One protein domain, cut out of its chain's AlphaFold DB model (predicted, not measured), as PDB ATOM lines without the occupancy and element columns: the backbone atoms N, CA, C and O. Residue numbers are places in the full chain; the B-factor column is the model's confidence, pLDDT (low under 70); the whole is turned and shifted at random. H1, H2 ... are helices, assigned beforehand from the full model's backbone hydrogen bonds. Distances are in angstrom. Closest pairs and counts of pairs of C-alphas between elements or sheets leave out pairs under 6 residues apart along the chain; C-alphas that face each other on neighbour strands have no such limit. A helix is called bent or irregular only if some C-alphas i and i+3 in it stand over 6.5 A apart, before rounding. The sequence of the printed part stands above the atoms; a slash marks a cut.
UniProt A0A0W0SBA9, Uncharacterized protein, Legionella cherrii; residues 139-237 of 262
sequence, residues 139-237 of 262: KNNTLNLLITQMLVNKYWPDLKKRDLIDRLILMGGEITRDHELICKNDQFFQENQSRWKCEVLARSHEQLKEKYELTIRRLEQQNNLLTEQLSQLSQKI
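What this domain is: This is residues 139 to 237 of the 262 residues of an uncharacterized protein of Legionella cherrii (UniProt A0A0W0SBA9). A long helical arm sticks out of a small compact head: H1 and H2 form a helical hairpin, short H3 packs on H1, and the first part of H4 packs on H2, while residues 205 to 237 of H4 stand free. The 99 printed residues hold four named helices, H1 to H4 in order, and no named strand; the class is all helix. The whole is extended, with a radius of gyration of the C-alphas of 23.5 A, a rod spanning 81 by 21 by 18 A.

Where its parts are: Find C-alpha 140 at (0.884, -9.987, 21.072); from there H1 runs to residue 152, 18.1 A away. H2 holds residues 158 to 170 over 18.2 A, and H3 residues 177 to 182. Look next for C-alpha 187 at (2.364, -29.211, 11.483), where H4 begins; it runs 75.7 A to C-alpha 237 at (13.938, 3.794, 78.609). H4 has a kink of 34 degrees near residue 194 and is irregular, with C-alphas 191 and 194 7.4 A apart.

How they stand to each other: In the hairpin, H1 and H2 touch at a shallow tilt of 2 degrees, opposite ways; their closest C-alphas, of Met 150 and Lys 161, are 6.9 A apart. H1 touches H3 with residues 144 to 148 alone, closest at the C-alphas of Asn 144 and His 179, 6.4 A. H4 touches H2 with residues 188 to 200 alone, closest at the C-alphas of Asp 158 and Phe 188, 7.0 A. H3 and H4 are near each other; H1 and H4 are only just apart, at 8.3 A. Every O i to N i+4 pair is within hydrogen-bond range in H1, H2 and H3, and 45 of 47 in H4.

The domain as a whole: The C-alphas farthest apart, of Lys 154 and Ile 237, are 81.2 A apart. Without residues 205 to 237, the body spans 32 by 22 by 21 A. The printed part has no cut and no long link. Look at residues 151 to 155 for pLDDT under 70.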
ATOM      1  N   LYS A 139       4.317  -6.552  21.185       82.25
ATOM      2  CA  LYS A 139       2.927  -6.777  21.598       82.25
ATOM      3  C   LYS A 139       2.378  -8.030  20.910       82.25
ATOM      4  O   LYS A 139       2.647  -8.263  19.732       82.25
ATOM      5  N   ASN A 140       1.503  -8.762  21.598       75.38
ATOM      6  CA  ASN A 140       0.884  -9.987  21.072       75.38
ATOM      7  C   ASN A 140       0.175  -9.784  19.726       75.38
ATOM      8  O   ASN A 140       0.265 -10.638  18.857       75.38
ATOM      9  N   ASN A 141      -0.450  -8.628  19.487       76.88
ATOM     10  CA  ASN A 141      -1.077  -8.343  18.190       76.88
ATOM     11  C   ASN A 141      -0.057  -8.242  17.044       76.88
ATOM     12  O   ASN A 141      -0.333  -8.695  15.935       76.88
ATOM     13  N   THR A 142       1.122  -7.671  17.302       80.62
ATOM     14  CA  THR A 142       2.230  -7.647  16.337       80.62
ATOM     15  C   THR A 142       2.728  -9.063  16.082       80.62
ATOM     16  O   THR A 142       2.927  -9.442  14.932       80.62
ATOM     17  N   LEU A 143       2.876  -9.870  17.138       82.12
ATOM     18  CA  LEU A 143       3.267 -11.272  17.014       82.12
ATOM     19  C   LEU A 143       2.262 -12.074  16.173       82.12
ATOM     20  O   LEU A 143       2.678 -12.738  15.227       82.12
ATOM     21  N   ASN A 144       0.962 -11.949  16.465       77.06
ATOM     22  CA  ASN A 144      -0.124 -12.605  15.732       77.06
ATOM     23  C   ASN A 144       0.008 -12.347  14.230       77.06
ATOM     24  O   ASN A 144      -0.060 -13.272  13.418       77.06
ATOM     25  N   LEU A 145       0.215 -11.080  13.870       79.25
ATOM     26  CA  LEU A 145       0.349 -10.661  12.486       79.25
ATOM     27  C   LEU A 145       1.566 -11.315  11.819       79.25
ATOM     28  O   LEU A 145       1.442 -11.890  10.739       79.25
ATOM     29  N   LEU A 146       2.731 -11.254  12.466       80.69
ATOM     30  CA  LEU A 146       3.974 -11.795  11.920       80.69
ATOM     31  C   LEU A 146       3.913 -13.315  11.770       80.69
ATOM     32  O   LEU A 146       4.230 -13.827  10.700       80.69
ATOM     33  N   ILE A 147       3.447 -14.026  12.801       78.06
ATOM     34  CA  ILE A 147       3.313 -15.486  12.779       78.06
ATOM     35  C   ILE A 147       2.348 -15.917  11.675       78.06
ATOM     36  O   ILE A 147       2.690 -16.791  10.880       78.06
ATOM     37  N   THR A 148       1.181 -15.274  11.565       75.75
ATOM     38  CA  THR A 148       0.195 -15.597  10.521       75.75
ATOM     39  C   THR A 148       0.812 -15.477   9.128       75.75
ATOM     40  O   THR A 148       0.677 -16.380   8.306       75.75
ATOM     41  N   GLN A 149       1.551 -14.399   8.865       75.31
ATOM     42  CA  GLN A 149       2.172 -14.180   7.559       75.31
ATOM     43  C   GLN A 149       3.336 -15.133   7.291       75.31
ATOM     44  O   GLN A 149       3.449 -15.662   6.190       75.31
ATOM     45  N   MET A 150       4.179 -15.401   8.289       76.62
ATOM     46  CA  MET A 150       5.293 -16.344   8.159       76.62
ATOM     47  C   MET A 150       4.824 -17.773   7.893       76.62
ATOM     48  O   MET A 150       5.448 -18.489   7.112       76.62
ATOM     49  N   LEU A 151       3.752 -18.206   8.558       69.88
ATOM     50  CA  LEU A 151       3.230 -19.562   8.410       69.88
ATOM     51  C   LEU A 151       2.515 -19.746   7.070       69.88
ATOM     52  O   LEU A 151       2.665 -20.791   6.439       69.88
ATOM     53  N   VAL A 152       1.822 -18.713   6.580       67.00
ATOM     54  CA  VAL A 152       1.218 -18.714   5.237       67.00
ATOM     55  C   VAL A 152       2.283 -18.603   4.134       67.00
ATOM     56  O   VAL A 152       2.098 -19.121   3.028       67.00
ATOM     57  N   ASN A 153       3.425 -17.971   4.418       67.44
ATOM     58  CA  ASN A 153       4.499 -17.788   3.453       67.44
ATOM     59  C   ASN A 153       5.326 -19.078   3.262       67.44
ATOM     60  O   ASN A 153       6.254 -19.390   4.011       67.44
ATOM     61  N   LYS A 154       5.012 -19.812   2.186       63.69
ATOM     62  CA  LYS A 154       5.664 -21.079   1.798       63.69
ATOM     63  C   LYS A 154       7.168 -20.971   1.522       63.69
ATOM     64  O   LYS A 154       7.833 -22.000   1.471       63.69
ATOM     65  N   TYR A 155       7.707 -19.764   1.340       64.44
ATOM     66  CA  TYR A 155       9.130 -19.549   1.064       64.44
ATOM     67  C   TYR A 155      10.008 -19.598   2.317       64.44
ATOM     68  O   TYR A 155      11.229 -19.550   2.207       64.44
ATOM     69  N   TRP A 156       9.411 -19.708   3.504       72.44
ATOM     70  CA  TRP A 156      10.148 -19.806   4.754       72.44
ATOM     71  C   TRP A 156      10.524 -21.257   5.084       72.44
ATOM     72  O   TRP A 156       9.631 -22.060   5.366       72.44
ATOM     73  N   PRO A 157      11.824 -21.602   5.139       79.38
ATOM     74  CA  PRO A 157      12.267 -22.869   5.707       79.38
ATOM     75  C   PRO A 157      11.890 -22.948   7.189       79.38
ATOM     76  O   PRO A 157      12.048 -21.967   7.919       79.38
ATOM     77  N   ASP A 158      11.478 -24.125   7.656       82.38
ATOM     78  CA  ASP A 158      11.033 -24.343   9.041       82.38
ATOM     79  C   ASP A 158      12.068 -23.915  10.084       82.38
ATOM     80  O   ASP A 158      11.720 -23.319  11.101       82.38
ATOM     81  N   LEU A 159      13.359 -24.122   9.803       81.06
ATOM     82  CA  LEU A 159      14.440 -23.648  10.670       81.06
ATOM     83  C   LEU A 159      14.395 -22.120  10.858       81.06
ATOM     84  O   LEU A 159      14.517 -21.634  11.975       81.06
ATOM     85  N   LYS A 160      14.146 -21.358   9.786       78.62
ATOM     86  CA  LYS A 160      14.058 -19.891   9.859       78.62
ATOM     87  C   LYS A 160      12.787 -19.426  10.557       78.62
ATOM     88  O   LYS A 160      12.826 -18.438  11.287       78.62
ATOM     89  N   LYS A 161      11.670 -20.134  10.352       80.94
ATOM     90  CA  LYS A 161      10.424 -19.862  11.085       80.94
ATOM     91  C   LYS A 161      10.651 -20.024  12.583       80.94
ATOM     92  O   LYS A 161      10.254 -19.156  13.354       80.94
ATOM     93  N   ARG A 162      11.324 -21.111  12.972       84.44
ATOM     94  CA  ARG A 162      11.633 -21.424  14.367       84.44
ATOM     95  C   ARG A 162      12.482 -20.331  14.992       84.44
ATOM     96  O   ARG A 162      12.057 -19.743  15.977       84.44
ATOM     97  N   ASP A 163      13.613 -20.015  14.375       81.81
ATOM     98  CA  ASP A 163      14.548 -19.018  14.891       81.81
ATOM     99  C   ASP A 163      13.911 -17.637  15.047       81.81
ATOM    100  O   ASP A 163      14.165 -16.942  16.028       81.81
ATOM    101  N   LEU A 164      13.075 -17.222  14.092       79.75
ATOM    102  CA  LEU A 164      12.371 -15.952  14.201       79.75
ATOM    103  C   LEU A 164      11.342 -15.987  15.341       79.75
ATOM    104  O   LEU A 164      11.339 -15.076  16.162       79.75
ATOM    105  N   ILE A 165      10.512 -17.028  15.451       82.62
ATOM    106  CA  ILE A 165       9.514 -17.114  16.531       82.62
ATOM    107  C   ILE A 165      10.190 -17.161  17.906       82.62
ATOM    108  O   ILE A 165       9.762 -16.435  18.802       82.62
ATOM    109  N   ASP A 166      11.284 -17.914  18.057       82.94
ATOM    110  CA  ASP A 166      12.082 -17.959  19.290       82.94
ATOM    111  C   ASP A 166      12.533 -16.542  19.688       82.94
ATOM    112  O   ASP A 166      12.406 -16.131  20.843       82.94
ATOM    113  N   ARG A 167      12.981 -15.733  18.721       80.50
ATOM    114  CA  ARG A 167      13.396 -14.341  18.967       80.50
ATOM    115  C   ARG A 167      12.233 -13.424  19.305       80.50
ATOM    116  O   ARG A 167      12.348 -12.632  20.236       80.50
ATOM    117  N   LEU A 168      11.110 -13.536  18.601       81.31
ATOM    118  CA  LEU A 168       9.925 -12.732  18.902       81.31
ATOM    119  C   LEU A 168       9.393 -13.048  20.310       81.31
ATOM    120  O   LEU A 168       9.012 -12.137  21.046       81.31
ATOM    121  N   ILE A 169       9.458 -14.318  20.727       83.25
ATOM    122  CA  ILE A 169       9.167 -14.734  22.101       83.25
ATOM    123  C   ILE A 169      10.188 -14.139  23.063       83.25
ATOM    124  O   ILE A 169       9.788 -13.596  24.089       83.25
ATOM    125  N   LEU A 170      11.495 -14.176  22.771       79.50
ATOM    126  CA  LEU A 170      12.540 -13.510  23.575       79.50
ATOM    127  C   LEU A 170      12.284 -12.013  23.787       79.50
ATOM    128  O   LEU A 170      12.606 -11.488  24.850       79.50
ATOM    129  N   MET A 171      11.606 -11.361  22.850       76.62
ATOM    130  CA  MET A 171      11.243  -9.943  22.929       76.62
ATOM    131  C   MET A 171       9.909  -9.665  23.632       76.62
ATOM    132  O   MET A 171       9.418  -8.537  23.613       76.62
ATOM    133  N   GLY A 172       9.314 -10.679  24.258       79.00
ATOM    134  CA  GLY A 172       8.086 -10.540  25.042       79.00
ATOM    135  C   GLY A 172       6.811 -10.904  24.290       79.00
ATOM    136  O   GLY A 172       5.732 -10.687  24.826       79.00
ATOM    137  N   GLY A 173       6.919 -11.471  23.087       83.00
ATOM    138  CA  GLY A 173       5.771 -12.056  22.410       83.00
ATOM    139  C   GLY A 173       5.251 -13.303  23.136       83.00
ATOM    140  O   GLY A 173       6.033 -14.148  23.574       83.00
ATOM    141  N   GLU A 174       3.930 -13.444  23.225       83.00
ATOM    142  CA  GLU A 174       3.276 -14.602  23.834       83.00
ATOM    143  C   GLU A 174       2.472 -15.404  22.806       83.00
ATOM    144  O   GLU A 174       1.672 -14.859  22.043       83.00
ATOM    145  N   ILE A 175       2.616 -16.730  22.838       81.75
ATOM    146  CA  ILE A 175       1.759 -17.624  22.056       81.75
ATOM    147  C   ILE A 175       0.373 -17.684  22.710       81.75
ATOM    148  O   ILE A 175       0.160 -18.353  23.720       81.75
ATOM    149  N   THR A 176      -0.567 -16.951  22.123       80.75
ATOM    150  CA  THR A 176      -1.977 -16.877  22.535       80.75
ATOM    151  C   THR A 176      -2.852 -17.960  21.886       80.75
ATOM    152  O   THR A 176      -2.462 -18.622  20.923       80.75
ATOM    153  N   ARG A 177      -4.097 -18.071  22.365       80.44
ATOM    154  CA  ARG A 177      -5.139 -18.939  21.793       80.44
ATOM    155  C   ARG A 177      -5.470 -18.614  20.330       80.44
ATOM    156  O   ARG A 177      -5.844 -19.514  19.583       80.44
ATOM    157  N   ASP A 178      -5.320 -17.360  19.910       78.06
ATOM    158  CA  ASP A 178      -5.584 -16.960  18.522       78.06
ATOM    159  C   ASP A 178      -4.580 -17.610  17.566       78.06
ATOM    160  O   ASP A 178      -4.968 -18.110  16.512       78.06
ATOM    161  N   HIS A 179      -3.309 -17.704  17.973       77.19
ATOM    162  CA  HIS A 179      -2.296 -18.428  17.207       77.19
ATOM    163  C   HIS A 179      -2.658 -19.904  17.061       77.19
ATOM    164  O   HIS A 179      -2.578 -20.448  15.966       77.19
ATOM    165  N   GLU A 180      -3.104 -20.548  18.140       79.81
ATOM    166  CA  GLU A 180      -3.519 -21.955  18.106       79.81
ATOM    167  C   GLU A 180      -4.690 -22.183  17.152       79.81
ATOM    168  O   GLU A 180      -4.744 -23.206  16.472       79.81
ATOM    169  N   LEU A 181      -5.626 -21.232  17.095       81.62
ATOM    170  CA  LEU A 181      -6.784 -21.314  16.218       81.62
ATOM    171  C   LEU A 181      -6.385 -21.144  14.748       81.62
ATOM    172  O   LEU A 181      -6.792 -21.953  13.914       81.62
ATOM    173  N   ILE A 182      -5.570 -20.130  14.445       75.56
ATOM    174  CA  ILE A 182      -5.084 -19.837  13.087       75.56
ATOM    175  C   ILE A 182      -4.182 -20.973  12.581       75.56
ATOM    176  O   ILE A 182      -4.263 -21.365  11.418       75.56
ATOM    177  N   CYS A 183      -3.364 -21.549  13.463       75.88
ATOM    178  CA  CYS A 183      -2.311 -22.507  13.121       75.88
ATOM    179  C   CYS A 183      -2.677 -23.953  13.489       75.88
ATOM    180  O   CYS A 183      -1.810 -24.826  13.558       75.88
ATOM    181  N   LYS A 184      -3.965 -24.236  13.730       81.50
ATOM    182  CA  LYS A 184      -4.441 -25.545  14.209       81.50
ATOM    183  C   LYS A 184      -4.001 -26.713  13.320       81.50
ATOM    184  O   LYS A 184      -3.758 -27.807  13.817       81.50
ATOM    185  N   ASN A 185      -3.904 -26.468  12.015       82.31
ATOM    186  CA  ASN A 185      -3.551 -27.478  11.019       82.31
ATOM    187  C   ASN A 185      -2.096 -27.363  10.530       82.31
ATOM    188  O   ASN A 185      -1.697 -28.122   9.651       82.31
ATOM    189  N   ASP A 186      -1.312 -26.417  11.054       82.44
ATOM    190  CA  ASP A 186       0.085 -26.233  10.663       82.44
ATOM    191  C   ASP A 186       0.983 -27.172  11.480       82.44
ATOM    192  O   ASP A 186       1.133 -27.014  12.692       82.44
ATOM    193  N   GLN A 187       1.558 -28.182  10.820       85.44
ATOM    194  CA  GLN A 187       2.364 -29.211  11.483       85.44
ATOM    195  C   GLN A 187       3.567 -28.608  12.222       85.44
ATOM    196  O   GLN A 187       3.830 -28.970  13.368       85.44
ATOM    197  N   PHE A 188       4.252 -27.648  11.598       85.62
ATOM    198  CA  PHE A 188       5.395 -26.968  12.193       85.62
ATOM    199  C   PHE A 188       5.005 -26.266  13.505       85.62
ATOM    200  O   PHE A 188       5.685 -26.416  14.523       85.62
ATOM    201  N   PHE A 189       3.884 -25.548  13.526       84.06
ATOM    202  CA  PHE A 189       3.378 -24.902  14.731       84.06
ATOM    203  C   PHE A 189       3.023 -25.927  15.814       84.06
ATOM    204  O   PHE A 189       3.434 -25.765  16.964       84.06
ATOM    205  N   GLN A 190       2.318 -27.008  15.461       85.25
ATOM    206  CA  GLN A 190       1.927 -28.044  16.426       85.25
ATOM    207  C   GLN A 190       3.139 -28.715  17.092       85.25
ATOM    208  O   GLN A 190       3.100 -28.993  18.293       85.25
ATOM    209  N   GLU A 191       4.229 -28.919  16.348       88.88
ATOM    210  CA  GLU A 191       5.474 -29.501  16.860       88.88
ATOM    211  C   GLU A 191       6.227 -28.567  17.826       88.88
ATOM    212  O   GLU A 191       6.925 -29.042  18.722       88.88
ATOM    213  N   ASN A 192       6.090 -27.242  17.681       86.75
ATOM    214  CA  ASN A 192       6.891 -26.264  18.430       86.75
ATOM    215  C   ASN A 192       6.113 -25.512  19.528       86.75
ATOM    216  O   ASN A 192       6.734 -25.012  20.469       86.75
ATOM    217  N   GLN A 193       4.776 -25.467  19.480       85.81
ATOM    218  CA  GLN A 193       3.950 -24.661  20.397       85.81
ATOM    219  C   GLN A 193       4.180 -24.965  21.884       85.81
ATOM    220  O   GLN A 193       4.216 -24.051  22.708       85.81
ATOM    221  N   SER A 194       4.357 -26.239  22.249       86.50
ATOM    222  CA  SER A 194       4.544 -26.639  23.648       86.50
ATOM    223  C   SER A 194       5.868 -26.112  24.196       86.50
ATOM    224  O   SER A 194       5.915 -25.635  25.326       86.50
ATOM    225  N   ARG A 195       6.926 -26.131  23.373       90.12
ATOM    226  CA  ARG A 195       8.238 -25.571  23.723       90.12
ATOM    227  C   ARG A 195       8.133 -24.070  23.980       90.12
ATOM    228  O   ARG A 195       8.549 -23.608  25.036       90.12
ATOM    229  N   TRP A 196       7.506 -23.335  23.066       88.19
ATOM    230  CA  TRP A 196       7.313 -21.889  23.192       88.19
ATOM    231  C   TRP A 196       6.506 -21.495  24.430       88.19
ATOM    232  O   TRP A 196       6.874 -20.565  25.143       88.19
ATOM    233  N   LYS A 197       5.438 -22.235  24.746       86.12
ATOM    234  CA  LYS A 197       4.677 -22.022  25.986       86.12
ATOM    235  C   LYS A 197       5.535 -22.238  27.231       86.12
ATOM    236  O   LYS A 197       5.461 -21.435  28.159       86.12
ATOM    237  N   CYS A 198       6.358 -23.286  27.250       86.88
ATOM    238  CA  CYS A 198       7.285 -23.533  28.353       86.88
ATOM    239  C   CYS A 198       8.301 -22.393  28.516       86.88
ATOM    240  O   CYS A 198       8.567 -21.988  29.642       86.88
ATOM    241  N   GLU A 199       8.829 -21.839  27.422       86.25
ATOM    242  CA  GLU A 199       9.766 -20.705  27.461       86.25
ATOM    243  C   GLU A 199       9.122 -19.427  28.015       86.25
ATOM    244  O   GLU A 199       9.716 -18.751  28.860       86.25
ATOM    245  N   VAL A 200       7.894 -19.113  27.588       84.75
ATOM    246  CA  VAL A 200       7.127 -17.974  28.122       84.75
ATOM    247  C   VAL A 200       6.878 -18.159  29.621       84.75
ATOM    248  O   VAL A 200       7.162 -17.257  30.408       84.75
ATOM    249  N   LEU A 201       6.419 -19.343  30.039       87.12
ATOM    250  CA  LEU A 201       6.175 -19.652  31.451       87.12
ATOM    251  C   LEU A 201       7.451 -19.575  32.296       87.12
ATOM    252  O   LEU A 201       7.422 -18.998  33.384       87.12
ATOM    253  N   ALA A 202       8.569 -20.112  31.802       87.25
ATOM    254  CA  ALA A 202       9.855 -20.061  32.491       87.25
ATOM    255  C   ALA A 202      10.311 -18.614  32.722       87.25
ATOM    256  O   ALA A 202      10.774 -18.279  33.813       87.25
ATOM    257  N   ARG A 203      10.118 -17.731  31.736       84.12
ATOM    258  CA  ARG A 203      10.453 -16.311  31.885       84.12
ATOM    259  C   ARG A 203       9.536 -15.594  32.863       84.12
ATOM    260  O   ARG A 203      10.029 -14.852  33.708       84.12
ATOM    261  N   SER A 204       8.227 -15.817  32.772       85.50
ATOM    262  CA  SER A 204       7.265 -15.244  33.719       85.50
ATOM    263  C   SER A 204       7.574 -15.681  35.152       85.50
ATOM    264  O   SER A 204       7.483 -14.877  36.079       85.50
ATOM    265  N   HIS A 205       7.999 -16.933  35.335       89.19
ATOM    266  CA  HIS A 205       8.455 -17.436  36.624       89.19
ATOM    267  C   HIS A 205       9.731 -16.728  37.108       89.19
ATOM    268  O   HIS A 205       9.768 -16.301  38.260       89.19
ATOM    269  N   GLU A 206      10.738 -16.531  36.250       89.31
ATOM    270  CA  GLU A 206      11.971 -15.827  36.637       89.31
ATOM    271  C   GLU A 206      11.712 -14.352  36.986       89.31
ATOM    272  O   GLU A 206      12.168 -13.876  38.020       89.31
ATOM    273  N   GLN A 207      10.888 -13.645  36.206       87.69
ATOM    274  CA  GLN A 207      10.487 -12.264  36.513       87.69
ATOM    275  C   GLN A 207       9.745 -12.162  37.850       87.69
ATOM    276  O   GLN A 207       9.942 -11.225  38.629       87.69
ATOM    277  N   LEU A 208       8.866 -13.129  38.128       91.94
ATOM    278  CA  LEU A 208       8.135 -13.183  39.386       91.94
ATOM    279  C   LEU A 208       9.077 -13.471  40.562       91.94
ATOM    280  O   LEU A 208       8.948 -12.847  41.616       91.94
ATOM    281  N   LYS A 209      10.048 -14.365  40.369       94.94
ATOM    282  CA  LYS A 209      11.096 -14.673  41.343       94.94
ATOM    283  C   LYS A 209      11.952 -13.443  41.651       94.94
ATOM    284  O   LYS A 209      12.052 -13.080  42.818       94.94
ATOM    285  N   GLU A 210      12.462 -12.737  40.640       93.12
ATOM    286  CA  GLU A 210      13.211 -11.482  40.821       93.12
ATOM    287  C   GLU A 210      12.398 -10.437  41.604       93.12
ATOM    288  O   GLU A 210      12.904  -9.781  42.519       93.12
ATOM    289  N   LYS A 211      11.101 -10.306  41.294       94.25
ATOM    290  CA  LYS A 211      10.192  -9.400  42.009       94.25
ATOM    291  C   LYS A 211      10.037  -9.785  43.484       94.25
ATOM    292  O   LYS A 211      10.030  -8.900  44.348       94.25
ATOM    293  N   TYR A 212       9.900 -11.074  43.785       95.19
ATOM    294  CA  TYR A 212       9.815 -11.547  45.165       95.19
ATOM    295  C   TYR A 212      11.134 -11.366  45.911       95.19
ATOM    296  O   TYR A 212      11.110 -10.864  47.031       95.19
ATOM    297  N   GLU A 213      12.277 -11.656  45.292       96.12
ATOM    298  CA  GLU A 213      13.598 -11.425  45.889       96.12
ATOM    299  C   GLU A 213      13.818  -9.944  46.234       96.12
ATOM    300  O   GLU A 213      14.259  -9.615  47.336       96.12
ATOM    301  N   LEU A 214      13.442  -9.028  45.335       95.56
ATOM    302  CA  LEU A 214      13.474  -7.586  45.605       95.56
ATOM    303  C   LEU A 214      12.560  -7.187  46.768       95.56
ATOM    304  O   LEU A 214      12.914  -6.319  47.568       95.56
ATOM    305  N   THR A 215      11.383  -7.804  46.860       96.06
ATOM    306  CA  THR A 215      10.420  -7.539  47.938       96.06
ATOM    307  C   THR A 215      10.952  -8.033  49.280       96.06
ATOM    308  O   THR A 215      10.912  -7.285  50.254       96.06
ATOM    309  N   ILE A 216      11.516  -9.243  49.320       96.31
ATOM    310  CA  ILE A 216      12.148  -9.821  50.513       96.31
ATOM    311  C   ILE A 216      13.277  -8.911  51.001       96.31
ATOM    312  O   ILE A 216      13.247  -8.494  52.154       96.31
ATOM    313  N   ARG A 217      14.190  -8.482  50.117       96.06
ATOM    314  CA  ARG A 217      15.283  -7.562  50.488       96.06
ATOM    315  C   ARG A 217      14.778  -6.249  51.089       96.06
ATOM    316  O   ARG A 217      15.366  -5.737  52.037       96.06
ATOM    317  N   ARG A 218      13.687  -5.687  50.554       96.31
ATOM    318  CA  ARG A 218      13.072  -4.468  51.109       96.31
ATOM    319  C   ARG A 218      12.483  -4.708  52.498       96.31
ATOM    320  O   ARG A 218      12.658  -3.864  53.371       96.31
ATOM    321  N   LEU A 219      11.810  -5.838  52.705       96.25
ATOM    322  CA  LEU A 219      11.255  -6.208  54.009       96.25
ATOM    323  C   LEU A 219      12.362  -6.454  55.044       96.25
ATOM    324  O   LEU A 219      12.252  -5.993  56.175       96.25
ATOM    325  N   GLU A 220      13.457  -7.103  54.652       96.62
ATOM    326  CA  GLU A 220      14.637  -7.290  55.505       96.62
ATOM    327  C   GLU A 220      15.258  -5.947  55.915       96.62
ATOM    328  O   GLU A 220      15.549  -5.731  57.090       96.62
ATOM    329  N   GLN A 221      15.393  -5.004  54.977       96.12
ATOM    330  CA  GLN A 221      15.868  -3.648  55.276       96.12
ATOM    331  C   GLN A 221      14.947  -2.909  56.256       96.12
ATOM    332  O   GLN A 221      15.433  -2.279  57.196       96.12
ATOM    333  N   GLN A 222      13.628  -3.003  56.067       96.12
ATOM    334  CA  GLN A 222      12.650  -2.403  56.981       96.12
ATOM    335  C   GLN A 222      12.714  -3.029  58.382       96.12
ATOM    336  O   GLN A 222      12.701  -2.300  59.372       96.12
ATOM    337  N   ASN A 223      12.842  -4.354  58.479       96.25
ATOM    338  CA  ASN A 223      12.973  -5.058  59.758       96.25
ATOM    339  C   ASN A 223      14.253  -4.675  60.512       96.25
ATOM    340  O   ASN A 223      14.212  -4.473  61.727       96.25
ATOM    341  N   ASN A 224      15.374  -4.532  59.802       96.38
ATOM    342  CA  ASN A 224      16.629  -4.077  60.399       96.38
ATOM    343  C   ASN A 224      16.491  -2.659  60.971       96.38
ATOM    344  O   ASN A 224      16.879  -2.424  62.113       96.38
ATOM    345  N   LEU A 225      15.860  -1.745  60.223       96.62
ATOM    346  CA  LEU A 225      15.605  -0.378  60.688       96.62
ATOM    347  C   LEU A 225      14.707  -0.352  61.935       96.62
ATOM    348  O   LEU A 225      14.993   0.368  62.889       96.62
ATOM    349  N   LEU A 226      13.639  -1.155  61.950       95.88
ATOM    350  CA  LEU A 226      12.748  -1.264  63.110       95.88
ATOM    351  C   LEU A 226      13.474  -1.823  64.337       95.88
ATOM    352  O   LEU A 226      13.266  -1.343  65.449       95.88
ATOM    353  N   THR A 227      14.351  -2.806  64.142       96.44
ATOM    354  CA  THR A 227      15.141  -3.403  65.225       96.44
ATOM    355  C   THR A 227      16.124  -2.391  65.814       96.44
ATOM    356  O   THR A 227      16.258  -2.296  67.034       96.44
ATOM    357  N   GLU A 228      16.760  -1.578  64.970       95.88
ATOM    358  CA  GLU A 228      17.627  -0.485  65.414       95.88
ATOM    359  C   GLU A 228      16.844   0.569  66.214       95.88
ATOM    360  O   GLU A 228      17.260   0.959  67.306       95.88
ATOM    361  N   GLN A 229      15.665   0.975  65.731       95.81
ATOM    362  CA  GLN A 229      14.790   1.913  66.442       95.81
ATOM    363  C   GLN A 229      14.326   1.370  67.800       95.81
ATOM    364  O   GLN A 229      14.331   2.107  68.789       95.81
ATOM    365  N   LEU A 230      13.961   0.087  67.874       95.38
ATOM    366  CA  LEU A 230      13.594  -0.570  69.131       95.38
ATOM    367  C   LEU A 230      14.773  -0.616  70.109       95.38
ATOM    368  O   LEU A 230      14.589  -0.336  71.292       95.38
ATOM    369  N   SER A 231      15.987  -0.898  69.626       95.19
ATOM    370  CA  SER A 231      17.198  -0.877  70.453       95.19
ATOM    371  C   SER A 231      17.465   0.518  71.034       95.19
ATOM    372  O   SER A 231      17.681   0.654  72.239       95.19
ATOM    373  N   GLN A 232      17.356   1.568  70.214       95.19
ATOM    374  CA  GLN A 232      17.512   2.958  70.658       95.19
ATOM    375  C   GLN A 232      16.443   3.369  71.681       95.19
ATOM    376  O   GLN A 232      16.742   4.073  72.647       95.19
ATOM    377  N   LEU A 233      15.190   2.945  71.484       94.56
ATOM    378  CA  LEU A 233      14.107   3.191  72.438       94.56
ATOM    379  C   LEU A 233      14.350   2.471  73.764       94.56
ATOM    380  O   LEU A 233      14.182   3.090  74.812       94.56
ATOM    381  N   SER A 234      14.793   1.212  73.726       94.94
ATOM    382  CA  SER A 234      15.135   0.455  74.933       94.94
ATOM    383  C   SER A 234      16.235   1.160  75.725       94.94
ATOM    384  O   SER A 234      16.052   1.433  76.906       94.94
ATOM    385  N   GLN A 235      17.318   1.580  75.062       93.75
ATOM    386  CA  GLN A 235      18.403   2.330  75.707       93.75
ATOM    387  C   GLN A 235      17.917   3.644  76.337       93.75
ATOM    388  O   GLN A 235      18.352   4.012  77.428       93.75
ATOM    389  N   LYS A 236      16.999   4.358  75.670       94.00
ATOM    390  CA  LYS A 236      16.387   5.571  76.232       94.00
ATOM    391  C   LYS A 236      15.559   5.263  77.475       94.00
ATOM    392  O   LYS A 236      15.700   5.983  78.461       94.00
ATOM    393  N   ILE A 237      14.733   4.219  77.448       92.94
ATOM    394  CA  ILE A 237      13.938   3.794  78.609       92.94
ATOM    395  C   ILE A 237      14.860   3.445  79.779       92.94
ATOM    396  O   ILE A 237      14.677   3.988  80.867       92.94
TER     397      ILE A 237